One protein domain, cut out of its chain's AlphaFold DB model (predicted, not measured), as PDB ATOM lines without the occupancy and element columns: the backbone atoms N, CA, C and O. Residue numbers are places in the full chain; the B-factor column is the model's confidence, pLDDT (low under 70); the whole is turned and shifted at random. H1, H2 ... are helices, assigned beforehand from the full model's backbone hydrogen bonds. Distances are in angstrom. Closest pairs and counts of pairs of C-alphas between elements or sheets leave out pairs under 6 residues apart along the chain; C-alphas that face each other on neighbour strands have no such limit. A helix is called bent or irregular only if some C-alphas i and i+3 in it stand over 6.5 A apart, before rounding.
ATOM      1  N   MET A  73       5.430  33.159 -48.339       68.25
ATOM      2  CA  MET A  73       4.812  33.933 -47.264       68.25
ATOM      3  C   MET A  73       4.541  33.111 -45.993       68.25
ATOM      4  O   MET A  73       5.034  33.499 -44.932       68.25
ATOM      5  N   PRO A  74       3.832  31.960 -46.039       67.12
ATOM      6  CA  PRO A  74       3.660  31.122 -44.852       67.12
ATOM      7  C   PRO A  74       4.984  30.543 -44.345       67.12
ATOM      8  O   PRO A  74       5.113  30.272 -43.155       67.12
ATOM      9  N   LYS A  75       5.982  30.367 -45.211       73.50
ATOM     10  CA  LYS A  75       7.290  29.857 -44.808       73.50
ATOM     11  C   LYS A  75       8.115  30.891 -44.053       73.50
ATOM     12  O   LYS A  75       8.576  30.601 -42.954       73.50
ATOM     13  N   THR A  76       8.200  32.115 -44.568       71.25
ATOM     14  CA  THR A  76       8.783  33.259 -43.857       71.25
ATOM     15  C   THR A  76       8.071  33.492 -42.527       71.25
ATOM     16  O   THR A  76       8.719  33.751 -41.513       71.25
ATOM     17  N   PHE A  77       6.744  33.334 -42.499       69.00
ATOM     18  CA  PHE A  77       5.956  33.397 -41.272       69.00
ATOM     19  C   PHE A  77       6.369  32.316 -40.260       69.00
ATOM     20  O   PHE A  77       6.651  32.639 -39.108       69.00
ATOM     21  N   LYS A  78       6.468  31.043 -40.672       71.62
ATOM     22  CA  LYS A  78       6.922  29.944 -39.796       71.62
ATOM     23  C   LYS A  78       8.347  30.162 -39.288       71.62
ATOM     24  O   LYS A  78       8.583  30.010 -38.093       71.62
ATOM     25  N   GLN A  79       9.257  30.587 -40.158       72.06
ATOM     26  CA  GLN A  79      10.633  30.931 -39.802       72.06
ATOM     27  C   GLN A  79      10.681  32.005 -38.709       72.06
ATOM     28  O   GLN A  79      11.206  31.768 -37.624       72.06
ATOM     29  N   ARG A  80      10.028  33.150 -38.933       67.50
ATOM     30  CA  ARG A  80      10.085  34.301 -38.018       67.50
ATOM     31  C   ARG A  80       9.257  34.152 -36.741       67.50
ATOM     32  O   ARG A  80       9.599  34.764 -35.735       67.50
ATOM     33  N   VAL A  81       8.164  33.392 -36.764       64.44
ATOM     34  CA  VAL A  81       7.255  33.259 -35.608       64.44
ATOM     35  C   VAL A  81       7.544  32.022 -34.800       64.44
ATOM     36  O   VAL A  81       7.543  32.066 -33.575       64.44
ATOM     37  N   PHE A  82       7.684  30.898 -35.484       64.12
ATOM     38  CA  PHE A  82       7.545  29.599 -34.857       64.12
ATOM     39  C   PHE A  82       8.901  28.973 -34.607       64.12
ATOM     40  O   PHE A  82       9.188  28.560 -33.488       64.12
ATOM     41  N   TYR A  83       9.763  28.981 -35.615       70.12
ATOM     42  CA  TYR A  83      11.092  28.411 -35.501       70.12
ATOM     43  C   TYR A  83      11.993  29.221 -34.577       70.12
ATOM     44  O   TYR A  83      12.561  28.632 -33.667       70.12
ATOM     45  N   VAL A  84      12.004  30.552 -34.681       67.00
ATOM     46  CA  VAL A  84      12.727  31.423 -33.730       67.00
ATOM     47  C   VAL A  84      12.310  31.167 -32.270       67.00
ATOM     48  O   VAL A  84      13.146  31.199 -31.377       67.00
ATOM     49  N   ARG A  85      11.038  30.849 -31.994       65.19
ATOM     50  CA  ARG A  85      10.562  30.577 -30.619       65.19
ATOM     51  C   ARG A  85      10.913  29.193 -30.090       65.19
ATOM     52  O   ARG A  85      10.973  29.009 -28.882       65.19
ATOM     53  N   GLN A  86      11.071  28.227 -30.987       65.50
ATOM     54  CA  GLN A  86      11.434  26.848 -30.656       65.50
ATOM     55  C   GLN A  86      12.957  26.626 -30.716       65.50
ATOM     56  O   GLN A  86      13.446  25.579 -30.296       65.50
ATOM     57  N   ALA A  87      13.690  27.605 -31.248       71.06
ATOM     58  CA  ALA A  87      15.132  27.614 -31.397       71.06
ATOM     59  C   ALA A  87      15.840  28.093 -30.119       71.06
ATOM     60  O   ALA A  87      15.385  29.004 -29.411       71.06
ATOM     61  N   THR A  88      17.002  27.501 -29.851       77.38
ATOM     62  CA  THR A  88      17.953  28.015 -28.850       77.38
ATOM     63  C   THR A  88      18.448  29.417 -29.233       77.38
ATOM     64  O   THR A  88      18.308  29.820 -30.384       77.38
ATOM     65  N   ASP A  89      19.044  30.175 -28.304       77.62
ATOM     66  CA  ASP A  89      19.583  31.510 -28.627       77.62
ATOM     67  C   ASP A  89      20.617  31.461 -29.773       77.62
ATOM     68  O   ASP A  89      20.623  32.335 -30.635       77.62
ATOM     69  N   ALA A  90      21.430  30.399 -29.838       81.00
ATOM     70  CA  ALA A  90      22.398  30.184 -30.914       81.00
ATOM     71  C   ALA A  90      21.726  29.878 -32.265       81.00
ATOM     72  O   ALA A  90      22.100  30.443 -33.287       81.00
ATOM     73  N   GLU A  91      20.696  29.025 -32.273       81.00
ATOM     74  CA  GLU A  91      19.914  28.738 -33.483       81.00
ATOM     75  C   GLU A  91      19.115  29.971 -33.942       81.00
ATOM     76  O   GLU A  91      18.929  30.164 -35.138       81.00
ATOM     77  N   ARG A  92      18.668  30.835 -33.019       77.12
ATOM     78  CA  ARG A  92      18.025  32.113 -33.359       77.12
ATOM     79  C   ARG A  92      18.981  33.070 -34.054       77.12
ATOM     80  O   ARG A  92      18.602  33.618 -35.081       77.12
ATOM     81  N   ALA A  93      20.198  33.224 -33.533       80.19
ATOM     82  CA  ALA A  93      21.224  34.039 -34.179       80.19
ATOM     83  C   ALA A  93      21.511  33.539 -35.605       80.19
ATOM     84  O   ALA A  93      21.542  34.328 -36.539       80.19
ATOM     85  N   GLU A  94      21.592  32.219 -35.804       82.38
ATOM     86  CA  GLU A  94      21.794  31.631 -37.133       82.38
ATOM     87  C   GLU A  94      20.618  31.889 -38.097       82.38
ATOM     88  O   GLU A  94      20.837  32.134 -39.287       82.38
ATOM     89  N   ILE A  95      19.372  31.868 -37.606       78.38
ATOM     90  CA  ILE A  95      18.197  32.270 -38.397       78.38
ATOM     91  C   ILE A  95      18.304  33.744 -38.774       78.38
ATOM     92  O   ILE A  95      18.088  34.089 -39.934       78.38
ATOM     93  N   ASP A  96      18.608  34.613 -37.815       78.44
ATOM     94  CA  ASP A  96      18.664  36.054 -38.045       78.44
ATOM     95  C   ASP A  96      19.765  36.427 -39.045       78.44
ATOM     96  O   ASP A  96      19.462  37.131 -40.012       78.44
ATOM     97  N   ASP A  97      20.965  35.859 -38.907       83.00
ATOM     98  CA  ASP A  97      22.095  36.070 -39.820       83.00
ATOM     99  C   ASP A  97      21.773  35.595 -41.247       83.00
ATOM    100  O   ASP A  97      22.002  36.311 -42.228       83.00
ATOM    101  N   HIS A  98      21.197  34.394 -41.393       82.44
ATOM    102  CA  HIS A  98      20.824  33.850 -42.707       82.44
ATOM    103  C   HIS A  98      19.740  34.695 -43.377       82.44
ATOM    104  O   HIS A  98      19.760  34.932 -44.587       82.44
ATOM    105  N   MET A  99      18.786  35.175 -42.584       75.69
ATOM    106  CA  MET A  99      17.719  36.039 -43.065       75.69
ATOM    107  C   MET A  99      18.238  37.425 -43.444       75.69
ATOM    108  O   MET A  99      17.785  37.978 -44.443       75.69
ATOM    109  N   GLU A 100      19.177  37.992 -42.691       79.44
ATOM    110  CA  GLU A 100      19.811  39.263 -43.036       79.44
ATOM    111  C   GLU A 100      20.614  39.146 -44.339       79.44
ATOM    112  O   GLU A 100      20.455  39.979 -45.234       79.44
ATOM    113  N   ALA A 101      21.376  38.062 -44.510       81.56
ATOM    114  CA  ALA A 101      22.088  37.769 -45.752       81.56
ATOM    115  C   ALA A 101      21.133  37.641 -46.956       81.56
ATOM    116  O   ALA A 101      21.368  38.252 -48.002       81.56
ATOM    117  N   LEU A 102      20.018  36.918 -46.799       76.00
ATOM    118  CA  LEU A 102      18.982  36.805 -47.832       76.00
ATOM    119  C   LEU A 102      18.362  38.157 -48.196       76.00
ATOM    120  O   LEU A 102      18.125  38.437 -49.370       76.00
ATOM    121  N   LEU A 103      18.098  39.005 -47.203       72.19
ATOM    122  CA  LEU A 103      17.502  40.321 -47.425       72.19
ATOM    123  C   LEU A 103      18.468  41.330 -48.042       72.19
ATOM    124  O   LEU A 103      18.003  42.268 -48.682       72.19
ATOM    125  N   ASN A 104      19.777  41.140 -47.874       77.75
ATOM    126  CA  ASN A 104      20.802  41.925 -48.564       77.75
ATOM    127  C   ASN A 104      20.927  41.533 -50.044       77.75
ATOM    128  O   ASN A 104      21.193  42.392 -50.881       77.75
ATOM    129  N   LEU A 105      20.703  40.255 -50.369       75.75
ATOM    130  CA  LEU A 105      20.682  39.753 -51.748       75.75
ATOM    131  C   LEU A 105      19.387  40.125 -52.487       75.75
ATOM    132  O   LEU A 105      19.408  40.354 -53.694       75.75
ATOM    133  N   HIS A 106      18.269  40.222 -51.766       75.25
ATOM    134  CA  HIS A 106      16.945  40.491 -52.329       75.25
ATOM    135  C   HIS A 106      16.294  41.713 -51.662       75.25
ATOM    136  O   HIS A 106      15.275  41.599 -50.971       75.25
ATOM    137  N   ASN A 107      16.880  42.898 -51.872       71.19
ATOM    138  CA  ASN A 107      16.452  44.148 -51.227       71.19
ATOM    139  C   ASN A 107      14.960  44.469 -51.435       71.19
ATOM    140  O   ASN A 107      14.301  44.942 -50.507       71.19
ATOM    141  N   ASP A 108      14.390  44.117 -52.588       69.75
ATOM    142  CA  ASP A 108      12.970  44.338 -52.917       69.75
ATOM    143  C   ASP A 108      12.017  43.570 -51.993       69.75
ATOM    144  O   ASP A 108      10.851  43.932 -51.802       69.75
ATOM    145  N   PHE A 109      12.518  42.496 -51.381       68.50
ATOM    146  CA  PHE A 109      11.781  41.679 -50.431       68.50
ATOM    147  C   PHE A 109      11.983  42.134 -48.987       68.50
ATOM    148  O   PHE A 109      11.205  41.731 -48.126       68.50
ATOM    149  N   ARG A 110      12.933  43.025 -48.683       73.69
ATOM    150  CA  ARG A 110      13.182  43.502 -47.310       73.69
ATOM    151  C   ARG A 110      11.930  44.093 -46.664       73.69
ATOM    152  O   ARG A 110      11.579  43.715 -45.544       73.69
ATOM    153  N   ALA A 111      11.216  44.954 -47.388       70.94
ATOM    154  CA  ALA A 111       9.943  45.510 -46.928       70.94
ATOM    155  C   ALA A 111       8.890  44.408 -46.716       70.94
ATOM    156  O   ALA A 111       8.253  44.349 -45.665       70.94
ATOM    157  N   THR A 112       8.782  43.480 -47.667       72.50
ATOM    158  CA  THR A 112       7.846  42.349 -47.640       72.50
ATOM    159  C   THR A 112       8.070  41.474 -46.401       72.50
ATOM    160  O   THR A 112       7.130  41.151 -45.678       72.50
ATOM    161  N   PHE A 113       9.324  41.145 -46.091       71.81
ATOM    162  CA  PHE A 113       9.702  40.341 -44.928       71.81
ATOM    163  C   PHE A 113       9.480  41.066 -43.608       71.81
ATOM    164  O   PHE A 113       8.960  40.464 -42.668       71.81
ATOM    165  N   SER A 114       9.840  42.350 -43.536       72.94
ATOM    166  CA  SER A 114       9.585  43.177 -42.353       72.94
ATOM    167  C   SER A 114       8.087  43.232 -42.040       72.94
ATOM    168  O   SER A 114       7.672  42.998 -40.905       72.94
ATOM    169  N   LYS A 115       7.247  43.408 -43.065       72.06
ATOM    170  CA  LYS A 115       5.786  43.406 -42.927       72.06
ATOM    171  C   LYS A 115       5.241  42.062 -42.453       72.06
ATOM    172  O   LYS A 115       4.431  42.027 -41.528       72.06
ATOM    173  N   ILE A 116       5.717  40.950 -43.017       71.06
ATOM    174  CA  ILE A 116       5.340  39.604 -42.555       71.06
ATOM    175  C   ILE A 116       5.727  39.414 -41.090       71.06
ATOM    176  O   ILE A 116       4.918  38.886 -40.335       71.06
ATOM    177  N   HIS A 117       6.911  39.880 -40.679       71.06
ATOM    178  CA  HIS A 117       7.364  39.838 -39.288       71.06
ATOM    179  C   HIS A 117       6.456  40.658 -38.351       71.06
ATOM    180  O   HIS A 117       6.088  40.188 -37.276       71.06
ATOM    181  N   VAL A 118       6.001  41.838 -38.776       70.62
ATOM    182  CA  VAL A 118       5.038  42.642 -38.004       70.62
ATOM    183  C   VAL A 118       3.692  41.919 -37.850       70.62
ATOM    184  O   VAL A 118       3.162  41.852 -36.740       70.62
ATOM    185  N   ILE A 119       3.145  41.341 -38.928       68.88
ATOM    186  CA  ILE A 119       1.896  40.549 -38.881       68.88
ATOM    187  C   ILE A 119       2.057  39.377 -37.906       68.88
ATOM    188  O   ILE A 119       1.227  39.152 -37.027       68.88
ATOM    189  N   ALA A 120       3.169  38.667 -38.034       67.19
ATOM    190  CA  ALA A 120       3.608  37.590 -37.166       67.19
ATOM    191  C   ALA A 120       3.581  37.955 -35.672       67.19
ATOM    192  O   ALA A 120       2.926  37.268 -34.883       67.19
ATOM    193  N   CYS A 121       4.230  39.056 -35.292       67.50
ATOM    194  CA  CYS A 121       4.282  39.535 -33.909       67.50
ATOM    195  C   CYS A 121       2.914  39.980 -33.371       67.50
ATOM    196  O   CYS A 121       2.648  39.799 -32.182       67.50
ATOM    197  N   LYS A 122       2.026  40.518 -34.222       68.50
ATOM    198  CA  LYS A 122       0.641  40.848 -33.832       68.50
ATOM    199  C   LYS A 122      -0.193  39.593 -33.559       68.50
ATOM    200  O   LYS A 122      -0.968  39.563 -32.608       68.50
ATOM    201  N   VAL A 123      -0.060  38.564 -34.399       64.56
ATOM    202  CA  VAL A 123      -0.876  37.338 -34.317       64.56
ATOM    203  C   VAL A 123      -0.413  36.413 -33.189       64.56
ATOM    204  O   VAL A 123      -1.235  35.703 -32.602       64.56
ATOM    205  N   TYR A 124       0.884  36.427 -32.885       62.59
ATOM    206  CA  TYR A 124       1.493  35.675 -31.797       62.59
ATOM    207  C   TYR A 124       2.352  36.626 -30.960       62.59
ATOM    208  O   TYR A 124       3.505  36.864 -31.310       62.59
ATOM    209  N   PRO A 125       1.856  37.170 -29.842       59.59
ATOM    210  CA  PRO A 125       2.690  37.939 -28.924       59.59
ATOM    211  C   PRO A 125       3.715  37.033 -28.220       59.59
ATOM    212  O   PRO A 125       3.510  35.823 -28.091       59.59
ATOM    213  N   ALA A 126       4.852  37.598 -27.798       55.81
ATOM    214  CA  ALA A 126       6.009  36.858 -27.268       55.81
ATOM    215  C   ALA A 126       5.701  35.986 -26.031       55.81
ATOM    216  O   ALA A 126       6.406  35.016 -25.778       55.81
ATOM    217  N   ALA A 127       4.627  36.293 -25.299       53.38
ATOM    218  CA  ALA A 127       4.252  35.621 -24.057       53.38
ATOM    219  C   ALA A 127       3.385  34.355 -24.230       53.38
ATOM    220  O   ALA A 127       3.068  33.705 -23.236       53.38
ATOM    221  N   SER A 128       2.971  33.990 -25.451       54.75
ATOM    222  CA  SER A 128       2.101  32.823 -25.669       54.75
ATOM    223  C   SER A 128       2.868  31.629 -26.251       54.75
ATOM    224  O   SER A 128       3.468  31.776 -27.324       54.75
ATOM    225  N   PRO A 129       2.820  30.438 -25.614       53.34
ATOM    226  CA  PRO A 129       3.313  29.216 -26.235       53.34
ATOM    227  C   PRO A 129       2.497  28.960 -27.503       53.34
ATOM    228  O   PRO A 129       1.271  28.870 -27.476       53.34
ATOM    229  N   ALA A 130       3.186  28.917 -28.639       61.88
ATOM    230  CA  ALA A 130       2.560  28.718 -29.932       61.88
ATOM    231  C   ALA A 130       2.543  27.214 -30.228       61.88
ATOM    232  O   ALA A 130       3.571  26.637 -30.588       61.88
ATOM    233  N   ASP A 131       1.388  26.580 -30.023       68.56
ATOM    234  CA  ASP A 131       1.178  25.184 -30.401       68.56
ATOM    235  C   ASP A 131       1.491  24.989 -31.904       68.56
ATOM    236  O   ASP A 131       0.992  25.765 -32.731       68.56
ATOM    237  N   PRO A 132       2.306  23.984 -32.283       66.00
ATOM    238  CA  PRO A 132       2.695  23.756 -33.674       66.00
ATOM    239  C   PRO A 132       1.515  23.606 -34.642       66.00
ATOM    240  O   PRO A 132       1.598  24.076 -35.777       66.00
ATOM    241  N   GLY A 133       0.422  22.969 -34.212       64.38
ATOM    242  CA  GLY A 133      -0.780  22.774 -35.022       64.38
ATOM    243  C   GLY A 133      -1.547  24.076 -35.236       64.38
ATOM    244  O   GLY A 133      -1.934  24.385 -36.363       64.38
ATOM    245  N   VAL A 134      -1.680  24.894 -34.189       67.81
ATOM    246  CA  VAL A 134      -2.322  26.220 -34.276       67.81
ATOM    247  C   VAL A 134      -1.536  27.160 -35.193       67.81
ATOM    248  O   VAL A 134      -2.120  27.926 -35.959       67.81
ATOM    249  N   VAL A 135      -0.204  27.114 -35.138       66.00
ATOM    250  CA  VAL A 135       0.666  27.878 -36.048       66.00
ATOM    251  C   VAL A 135       0.499  27.431 -37.490       66.00
ATOM    252  O   VAL A 135       0.398  28.277 -38.378       66.00
ATOM    253  N   GLU A 136       0.453  26.124 -37.729       65.81
ATOM    254  CA  GLU A 136       0.267  25.567 -39.065       65.81
ATOM    255  C   GLU A 136      -1.060  26.022 -39.680       65.81
ATOM    256  O   GLU A 136      -1.099  26.474 -40.826       65.81
ATOM    257  N   GLU A 137      -2.144  25.943 -38.908       66.38
ATOM    258  CA  GLU A 137      -3.470  26.367 -39.345       66.38
ATOM    259  C   GLU A 137      -3.502  27.866 -39.662       66.38
ATOM    260  O   GLU A 137      -3.973  28.266 -40.729       66.38
ATOM    261  N   LYS A 138      -2.918  28.713 -38.805       67.94
ATOM    262  CA  LYS A 138      -2.841  30.153 -39.088       67.94
ATOM    263  C   LYS A 138      -1.941  30.478 -40.275       67.94
ATOM    264  O   LYS A 138      -2.294  31.362 -41.048       67.94
ATOM    265  N   ALA A 139      -0.828  29.771 -40.460       67.50
ATOM    266  CA  ALA A 139       0.027  29.944 -41.631       67.50
ATOM    267  C   ALA A 139      -0.723  29.576 -42.924       67.50
ATOM    268  O   ALA A 139      -0.624  30.299 -43.914       67.50
ATOM    269  N   LYS A 140      -1.530  28.506 -42.907       66.94
ATOM    270  CA  LYS A 140      -2.403  28.118 -44.030       66.94
ATOM    271  C   LYS A 140      -3.499  29.148 -44.294       66.94
ATOM    272  O   LYS A 140      -3.714  29.512 -45.447       66.94
ATOM    273  N   ASN A 141      -4.149  29.657 -43.250       67.81
ATOM    274  CA  ASN A 141      -5.171  30.699 -43.383       67.81
ATOM    275  C   ASN A 141      -4.568  32.000 -43.928       67.81
ATOM    276  O   ASN A 141      -5.124  32.612 -44.834       67.81
ATOM    277  N   PHE A 142      -3.381  32.378 -43.450       68.56
ATOM    278  CA  PHE A 142      -2.642  33.524 -43.969       68.56
ATOM    279  C   PHE A 142      -2.256  33.334 -45.439       68.56
ATOM    280  O   PHE A 142      -2.474  34.227 -46.252       68.56
ATOM    281  N   GLN A 143      -1.743  32.155 -45.805       68.00
ATOM    282  CA  GLN A 143      -1.454  31.795 -47.194       68.00
ATOM    283  C   GLN A 143      -2.694  31.899 -48.085       68.00
ATOM    284  O   GLN A 143      -2.601  32.384 -49.214       68.00
ATOM    285  N   TRP A 144      -3.836  31.413 -47.600       66.19
ATOM    286  CA  TRP A 144      -5.094  31.455 -48.328       66.19
ATOM    287  C   TRP A 144      -5.541  32.895 -48.565       66.19
ATOM    288  O   TRP A 144      -5.696  33.306 -49.715       66.19
ATOM    289  N   ASP A 145      -5.662  33.683 -47.497       65.50
ATOM    290  CA  ASP A 145      -6.104  35.071 -47.575       65.50
ATOM    291  C   ASP A 145      -5.166  35.923 -48.432       65.50
ATOM    292  O   ASP A 145      -5.624  36.693 -49.281       65.50
ATOM    293  N   PHE A 146      -3.854  35.783 -48.230       68.81
ATOM    294  CA  PHE A 146      -2.854  36.469 -49.041       68.81
ATOM    295  C   PHE A 146      -2.965  36.042 -50.501       68.81
ATOM    296  O   PHE A 146      -2.948  36.890 -51.383       68.81
ATOM    297  N   GLY A 147      -3.131  34.746 -50.774       66.12
ATOM    298  CA  GLY A 147      -3.320  34.236 -52.126       66.12
ATOM    299  C   GLY A 147      -4.528  34.862 -52.822       66.12
ATOM    300  O   GLY A 147      -4.429  35.207 -53.998       66.12
ATOM    301  N   LEU A 148      -5.642  35.056 -52.112       66.06
ATOM    302  CA  LEU A 148      -6.825  35.737 -52.643       66.06
ATOM    303  C   LEU A 148      -6.561  37.213 -52.939       66.06
ATOM    304  O   LEU A 148      -6.867  37.676 -54.037       66.06
ATOM    305  N   ALA A 149      -5.955  37.935 -51.998       66.81
ATOM    306  CA  ALA A 149      -5.651  39.352 -52.171       66.81
ATOM    307  C   ALA A 149      -4.608  39.588 -53.278       66.81
ATOM    308  O   ALA A 149      -4.800  40.455 -54.126       66.81
ATOM    309  N   PHE A 150      -3.557  38.761 -53.321       68.31
ATOM    310  CA  PHE A 150      -2.550  38.738 -54.383       68.31
ATOM    311  C   PHE A 150      -3.209  38.577 -55.745       68.31
ATOM    312  O   PHE A 150      -2.987  39.387 -56.636       68.31
ATOM    313  N   ARG A 151      -4.085  37.583 -55.896       67.00
ATOM    314  CA  ARG A 151      -4.797  37.336 -57.154       67.00
ATOM    315  C   ARG A 151      -5.699  38.497 -57.560       67.00
ATOM    316  O   ARG A 151      -5.639  38.907 -58.712       67.00
ATOM    317  N   GLY A 152      -6.497  39.031 -56.634       64.94
ATOM    318  CA  GLY A 152      -7.405  40.145 -56.921       64.94
ATOM    319  C   GLY A 152      -6.661  41.417 -57.335       64.94
ATOM    320  O   GLY A 152      -7.056  42.080 -58.289       64.94
ATOM    321  N   ALA A 153      -5.546  41.724 -56.670       66.31
ATOM    322  CA  ALA A 153      -4.719  42.881 -57.002       66.31
ATOM    323  C   ALA A 153      -3.947  42.698 -58.321       66.31
ATOM    324  O   ALA A 153      -3.869  43.626 -59.123       66.31
ATOM    325  N   PHE A 154      -3.417  41.497 -58.577       69.62
ATOM    326  CA  PHE A 154      -2.618  41.217 -59.773       69.62
ATOM    327  C   PHE A 154      -3.436  40.903 -61.020       69.62
ATOM    328  O   PHE A 154      -2.876  40.920 -62.113       69.62
ATOM    329  N   GLN A 155      -4.739  40.639 -60.903       71.06
ATOM    330  CA  GLN A 155      -5.568  40.249 -62.041       71.06
ATOM    331  C   GLN A 155      -5.471  41.251 -63.201       71.06
ATOM    332  O   GLN A 155      -5.198  40.857 -64.333       71.06
ATOM    333  N   LYS A 156      -5.624  42.548 -62.915       69.75
ATOM    334  CA  LYS A 156      -5.564  43.594 -63.944       69.75
ATOM    335  C   LYS A 156      -4.183  43.664 -64.610       69.75
ATOM    336  O   LYS A 156      -4.095  43.733 -65.831       69.75
ATOM    337  N   LYS A 157      -3.102  43.570 -63.827       72.75
ATOM    338  CA  LYS A 157      -1.724  43.584 -64.350       72.75
ATOM    339  C   LYS A 157      -1.432  42.330 -65.190       72.75
ATOM    340  O   LYS A 157      -0.792  42.432 -66.229       72.75
ATOM    341  N   LEU A 158      -1.956  41.163 -64.800       72.44
ATOM    342  CA  LEU A 158      -1.864  39.928 -65.589       72.44
ATOM    343  C   LEU A 158      -2.624  40.032 -66.918       72.44
ATOM    344  O   LEU A 158      -2.143  39.533 -67.935       72.44
ATOM    345  N   GLU A 159      -3.792  40.678 -66.933       73.38
ATOM    346  CA  GLU A 159      -4.548  40.956 -68.160       73.38
ATOM    347  C   GLU A 159      -3.789  41.925 -69.081       73.38
ATOM    348  O   GLU A 159      -3.684  41.665 -70.280       73.38
ATOM    349  N   GLU A 160      -3.181  42.980 -68.531       74.44
ATOM    350  CA  GLU A 160      -2.324  43.917 -69.274       74.44
ATOM    351  C   GLU A 160      -1.082  43.220 -69.862       74.44
ATOM    352  O   GLU A 160      -0.789  43.372 -71.049       74.44
ATOM    353  N   MET A 161      -0.386  42.397 -69.070       74.12
ATOM    354  CA  MET A 161       0.750  41.576 -69.521       74.12
ATOM    355  C   MET A 161       0.337  40.605 -70.634       74.12
ATOM    356  O   MET A 161       1.046  40.458 -71.631       74.12
ATOM    357  N   LYS A 162      -0.846  39.988 -70.512       75.25
ATOM    358  CA  LYS A 162      -1.419  39.098 -71.530       75.25
ATOM    359  C   LYS A 162      -1.719  39.835 -72.832       75.25
ATOM    360  O   LYS A 162      -1.395  39.310 -73.894       75.25
ATOM    361  N   GLN A 163      -2.304  41.032 -72.766       76.50
ATOM    362  CA  GLN A 163      -2.572  41.861 -73.949       76.50
ATOM    363  C   GLN A 163      -1.278  42.282 -74.656       76.50
ATOM    364  O   GLN A 163      -1.230  42.293 -75.882       76.50
ATOM    365  N   ARG A 164      -0.221  42.568 -73.888       79.88
ATOM    366  CA  ARG A 164       1.109  42.930 -74.405       79.88
ATOM    367  C   ARG A 164       1.977  41.728 -74.792       79.88
ATOM    368  O   ARG A 164       3.072  41.928 -75.299       79.88
ATOM    369  N   GLN A 165       1.522  40.502 -74.518       76.44
ATOM    370  CA  GLN A 165       2.305  39.261 -74.632       76.44
ATOM    371  C   GLN A 165       3.676  39.324 -73.930       76.44
ATOM    372  O   GLN A 165       4.623  38.655 -74.338       76.44
ATOM    373  N   CYS A 166       3.785  40.101 -72.852       78.62
ATOM    374  CA  CYS A 166       5.035  40.316 -72.133       78.62
ATOM    375  C   CYS A 166       4.856  39.963 -70.656       78.62
ATOM    376  O   CYS A 166       4.087  40.605 -69.945       78.62
ATOM    377  N   PHE A 167       5.579  38.935 -70.206       76.25
ATOM    378  CA  PHE A 167       5.558  38.433 -68.825       76.25
ATOM    379  C   PHE A 167       6.939  38.474 -68.159       76.25
ATOM    380  O   PHE A 167       7.114  37.905 -67.084       76.25
ATOM    381  N   ALA A 168       7.924  39.128 -68.786       77.31
ATOM    382  CA  ALA A 168       9.312  39.138 -68.322       77.31
ATOM    383  C   ALA A 168       9.432  39.607 -66.862       77.31
ATOM    384  O   ALA A 168      10.075  38.945 -66.057       77.31
ATOM    385  N   GLU A 169       8.713  40.672 -66.504       72.25
ATOM    386  CA  GLU A 169       8.671  41.228 -65.145       72.25
ATOM    387  C   GLU A 169       8.184  40.208 -64.110       72.25
ATOM    388  O   GLU A 169       8.783  40.021 -63.049       72.25
ATOM    389  N   LEU A 170       7.101  39.500 -64.449       76.25
ATOM    390  CA  LEU A 170       6.547  38.451 -63.606       76.25
ATOM    391  C   LEU A 170       7.556  37.313 -63.453       76.25
ATOM    392  O   LEU A 170       7.766  36.841 -62.342       76.25
ATOM    393  N   PHE A 171       8.199  36.879 -64.536       79.94
ATOM    394  CA  PHE A 171       9.158  35.775 -64.486       79.94
ATOM    395  C   PHE A 171      10.410  36.119 -63.683       79.94
ATOM    396  O   PHE A 171      10.839  35.294 -62.877       79.94
ATOM    397  N   CYS A 172      10.944  37.334 -63.820       77.62
ATOM    398  CA  CYS A 172      12.043  37.818 -62.987       77.62
ATOM    399  C   CYS A 172      11.657  37.809 -61.503       77.62
ATOM    400  O   CYS A 172      12.391  37.268 -60.681       77.62
ATOM    401  N   TRP A 173      10.471  38.324 -61.160       77.06
ATOM    402  CA  TRP A 173      10.001  38.303 -59.776       77.06
ATOM    403  C   TRP A 173       9.818  36.873 -59.245       77.06
ATOM    404  O   TRP A 173      10.283  36.561 -58.151       77.06
ATOM    405  N   LEU A 174       9.192  35.977 -60.017       79.62
ATOM    406  CA  LEU A 174       8.996  34.576 -59.625       79.62
ATOM    407  C   LEU A 174      10.323  33.825 -59.446       79.62
ATOM    408  O   LEU A 174      10.410  32.966 -58.569       79.62
ATOM    409  N   GLN A 175      11.351  34.150 -60.231       81.50
ATOM    410  CA  GLN A 175      12.685  33.576 -60.072       81.50
ATOM    411  C   GLN A 175      13.318  33.999 -58.738       81.50
ATOM    412  O   GLN A 175      13.744  33.129 -57.978       81.50
ATOM    413  N   SER A 176      13.266  35.287 -58.383       78.25
ATOM    414  CA  SER A 176      13.736  35.764 -57.072       78.25
ATOM    415  C   SER A 176      12.975  35.111 -55.914       78.25
ATOM    416  O   SER A 176      13.560  34.744 -54.897       78.25
ATOM    417  N   VAL A 177      11.661  34.907 -56.067       78.31
ATOM    418  CA  VAL A 177      10.856  34.201 -55.056       78.31
ATOM    419  C   VAL A 177      11.273  32.737 -54.917       78.31
ATOM    420  O   VAL A 177      11.308  32.218 -53.800       78.31
ATOM    421  N   LYS A 178      11.602  32.078 -56.029       82.88
ATOM    422  CA  LYS A 178      12.056  30.689 -56.032       82.88
ATOM    423  C   LYS A 178      13.383  30.531 -55.292       82.88
ATOM    424  O   LYS A 178      13.473  29.688 -54.405       82.88
ATOM    425  N   GLU A 179      14.369  31.369 -55.598       82.88
ATOM    426  CA  GLU A 179      15.693  31.358 -54.952       82.88
ATOM    427  C   GLU A 179      15.586  31.584 -53.442       82.88
ATOM    428  O   GLU A 179      16.140  30.839 -52.630       82.88
ATOM    429  N   LEU A 180      14.777  32.566 -53.056       79.38
ATOM    430  CA  LEU A 180      14.460  32.851 -51.669       79.38
ATOM    431  C   LEU A 180      13.781  31.652 -50.984       79.38
ATOM    432  O   LEU A 180      14.130  31.294 -49.859       79.38
ATOM    433  N   HIS A 181      12.828  30.997 -51.653       80.62
ATOM    434  CA  HIS A 181      12.128  29.834 -51.105       80.62
ATOM    435  C   HIS A 181      13.074  28.649 -50.888       80.62
ATOM    436  O   HIS A 181      13.009  28.004 -49.837       80.62
ATOM    437  N   GLU A 182      13.945  28.375 -51.857       84.06
ATOM    438  CA  GLU A 182      14.963  27.325 -51.787       84.06
ATOM    439  C   GLU A 182      15.988  27.615 -50.681       84.06
ATOM    440  O   GLU A 182      16.323  26.721 -49.905       84.06
ATOM    441  N   SER A 183      16.415  28.869 -50.519       82.94
ATOM    442  CA  SER A 183      17.315  29.263 -49.430       82.94
ATOM    443  C   SER A 183      16.677  29.082 -48.047       82.94
ATOM    444  O   SER A 183      17.316  28.584 -47.117       82.94
ATOM    445  N   LEU A 184      15.382  29.389 -47.906       79.00
ATOM    446  CA  LEU A 184      14.644  29.088 -46.675       79.00
ATOM    447  C   LEU A 184      14.479  27.573 -46.442       79.00
ATOM    448  O   LEU A 184      14.488  27.142 -45.292       79.00
ATOM    449  N   ASP A 185      14.347  26.750 -47.498       80.69
ATOM    450  CA  ASP A 185      14.337  25.277 -47.357       80.69
ATOM    451  C   ASP A 185      15.671  24.780 -46.793       80.69
ATOM    452  O   ASP A 185      15.698  23.898 -45.933       80.69
ATOM    453  N   GLN A 186      16.783  25.346 -47.261       82.56
ATOM    454  CA  GLN A 186      18.112  24.985 -46.777       82.56
ATOM    455  C   GLN A 186      18.280  25.333 -45.294       82.56
ATOM    456  O   GLN A 186      18.773  24.498 -44.531       82.56
ATOM    457  N   LEU A 187      17.803  26.508 -44.869       78.94
ATOM    458  CA  LEU A 187      17.816  26.916 -43.462       78.94
ATOM    459  C   LEU A 187      17.006  25.946 -42.581       78.94
ATOM    460  O   LEU A 187      17.508  25.478 -41.556       78.94
ATOM    461  N   ASP A 188      15.801  25.558 -43.020       76.19
ATOM    462  CA  ASP A 188      14.951  24.586 -42.313       76.19
ATOM    463  C   ASP A 188      15.641  23.215 -42.142       76.19
ATOM    464  O   ASP A 188      15.440  22.523 -41.139       76.19
ATOM    465  N   GLN A 189      16.459  22.799 -43.117       79.38
ATOM    466  CA  GLN A 189      17.201  21.532 -43.068       79.38
ATOM    467  C   GLN A 189      18.464  21.586 -42.205       79.38
ATOM    468  O   GLN A 189      18.906  20.524 -41.728       79.38
ATOM    469  N   LYS A 190      19.051  22.777 -42.048       80.00
ATOM    470  CA  LYS A 190      20.302  23.017 -41.322       80.00
ATOM    471  C   LYS A 190      20.078  23.050 -39.812       80.00
ATOM    472  O   LYS A 190      20.852  22.442 -39.080       80.00
ATOM    473  N   ILE A 191      18.985  23.664 -39.360       76.44
ATOM    474  CA  ILE A 191      18.717  23.870 -37.932       76.44
ATOM    475  C   ILE A 191      18.032  22.630 -37.317       76.44
ATOM    476  O   ILE A 191      16.908  22.287 -37.699       76.44
ATOM    477  N   PRO A 192      18.660  21.927 -36.351       75.31
ATOM    478  CA  PRO A 192      18.157  20.650 -35.839       75.31
ATOM    479  C   PRO A 192      16.799  20.716 -35.130       75.31
ATOM    480  O   PRO A 192      16.031  19.747 -35.206       75.31
ATOM    481  N   SER A 193      16.507  21.801 -34.408       69.38
ATOM    482  CA  SER A 193      15.204  22.018 -33.761       69.38
ATOM    483  C   SER A 193      14.089  22.185 -34.802       69.38
ATOM    484  O   SER A 193      13.066  21.498 -34.730       69.38
ATOM    485  N   ILE A 194      14.338  22.974 -35.848       72.00
ATOM    486  CA  ILE A 194      13.424  23.190 -36.980       72.00
ATOM    487  C   ILE A 194      13.208  21.911 -37.788       72.00
ATOM    488  O   ILE A 194      12.069  21.520 -38.060       72.00
ATOM    489  N   LYS A 195      14.289  21.204 -38.124       74.69
ATOM    490  CA  LYS A 195      14.253  19.954 -38.894       74.69
ATOM    491  C   LYS A 195      13.391  18.880 -38.234       74.69
ATOM    492  O   LYS A 195      12.732  18.087 -38.907       74.69
ATOM    493  N   ARG A 196      13.396  18.817 -36.898       70.94
ATOM    494  CA  ARG A 196      12.548  17.891 -36.132       70.94
ATOM    495  C   ARG A 196      11.069  18.267 -36.216       70.94
ATOM    496  O   ARG A 196      10.233  17.370 -36.311       70.94
ATOM    497  N   LEU A 197      10.757  19.561 -36.221       66.12
ATOM    498  CA  LEU A 197       9.390  20.070 -36.354       66.12
ATOM    499  C   LEU A 197       8.831  19.819 -37.759       66.12
ATOM    500  O   LEU A 197       7.704  19.357 -37.880       66.12
ATOM    501  N   THR A 198       9.633  20.016 -38.806       63.28
ATOM    502  CA  THR A 198       9.236  19.721 -40.197       63.28
ATOM    503  C   THR A 198       9.112  18.223 -40.484       63.28
ATOM    504  O   THR A 198       8.246  17.824 -41.259       63.28
ATOM    505  N   LYS A 199       9.931  17.362 -39.860       60.59
ATOM    506  CA  LYS A 199       9.845  15.897 -40.037       60.59
ATOM    507  C   LYS A 199       8.653  15.246 -39.342       60.59
ATOM    508  O   LYS A 199       8.126  14.283 -39.879       60.59
ATOM    509  N   LYS A 200       8.216  15.749 -38.184       55.22
ATOM    510  CA  LYS A 200       7.009  15.243 -37.496       55.22
ATOM    511  C   LYS A 200       5.701  15.554 -38.241       55.22
ATOM    512  O   LYS A 200       4.648  15.101 -37.814       55.22
ATOM    513  N   GLN A 201       5.772  16.361 -39.298       47.78
ATOM    514  CA  GLN A 201       4.625  16.871 -40.051       47.78
ATOM    515  C   GLN A 201       4.470  16.241 -41.449       47.78
ATOM    516  O   GLN A 201       3.519  16.589 -42.148       47.78
ATOM    517  N   LYS A 202       5.394  15.360 -41.868       44.28
ATOM    518  CA  LYS A 202       5.259  14.523 -43.074       44.28
ATOM    519  C   LYS A 202       4.720  13.153 -42.695       44.28
ATOM    520  O   LYS A 202       3.918  12.632 -43.495       44.28
TER     521      LYS A 202
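AT A GLANCE: This is residues 73 to 202 of the 202 residues of an uncharacterized protein of Puccinia coronata f. sp. avenae (UniProt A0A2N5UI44). A short helix, H1, sits in the middle of a helical body, with H2, H3, H4a, H5 and H6 packed round it. The two long pieces, the bent helix H4 and the helix H5, pass on different sides of H1 and are joined beyond it by a tight link at the far end of the longest axis, where the space between them is open; residues 148 to 156 of H4 stick out free. The printed part has 130 residues, with six named helices in the order H1 to H6 and no named strand: all helix. It is compact, with a radius of gyration of the C-alphas of 16.3 A, yet elongated, spanning 51 by 28 by 27 A.

HOW THE PARTS SIT: Start at H1, residues 73 to 86, the hub, which touches five other helices. Next find H2, residues 89 to 105: it forms a helical hairpin with H1, closest at the C-alphas of Val 84 and Arg 92, 5.4 A apart. H3, residues 107 to 123, touches H1 at a steep tilt of 57 degrees, with the C-alphas of Val 81 and Ala 120 closest at 5.9 A. H2 and H3 only just touch, with 3 pairs of C-alphas within 8 A, and only at the corner by their link. By its hydrogen bonds H4, residues 132 to 163, was assigned as one helix, but it is bent: C-alphas 153 and 156 are 7.0 A apart, and its arms H4a, residues 132 to 153, and H4b, residues 156 to 163, stand at a steep tilt of 55 degrees. H4a touches H1 at a shallow tilt of 24 degrees, opposite ways, with the C-alphas of Pro 74 and Ala 139 closest at 5.0 A. H5, residues 168 to 190, is near H4b but apart from H4a. H5 touches H2, with the C-alphas of Leu 102 and Leu 180 closest at 7.1 A, and only just touches H1, with 3 pairs of C-alphas within 8 A, the closest those of Lys 75 and Leu 184 at 7.6 A. H1, H2 and H5 form an up-and-down bundle, each running against the one before it. H6, residues 192 to 199, touches H1 with the C-alphas of Tyr 83 and Ile 194 closest at 5.9 A, and touches H5 only at the corner. Every O i to N i+4 pair is within hydrogen-bond range in H2, H4a, H4b, H5 and H6, against 7 of 10 in H1 and 11 of 13 in H3.

IN THESE COORDINATES: Find C-alpha 73 at (4.812, 33.933, -47.264); from there H1 runs 19.2 A. H2 measures 24.6 A and H3 25.2 A; H3 is irregular, only just, with C-alphas 108 and 111 at 6.8 A. H4a begins at C-alpha 132, (2.695, 23.756, -33.674), and runs 31.1 A; H4b adds an arm of 10.6 A. H5 runs 33.3 A, and H6, 10.5 A, ends at C-alpha 199, (9.845, 15.897, -40.037).

THE WHOLE: The C-alphas farthest apart are those of Asp 89 and Gln 163, 51.5 A. The printed part has no cut, and no link is long. Mean pLDDT of the printed part is 71.5; look for values under 70 at residues 119 to 154 and 197 to 202, among others.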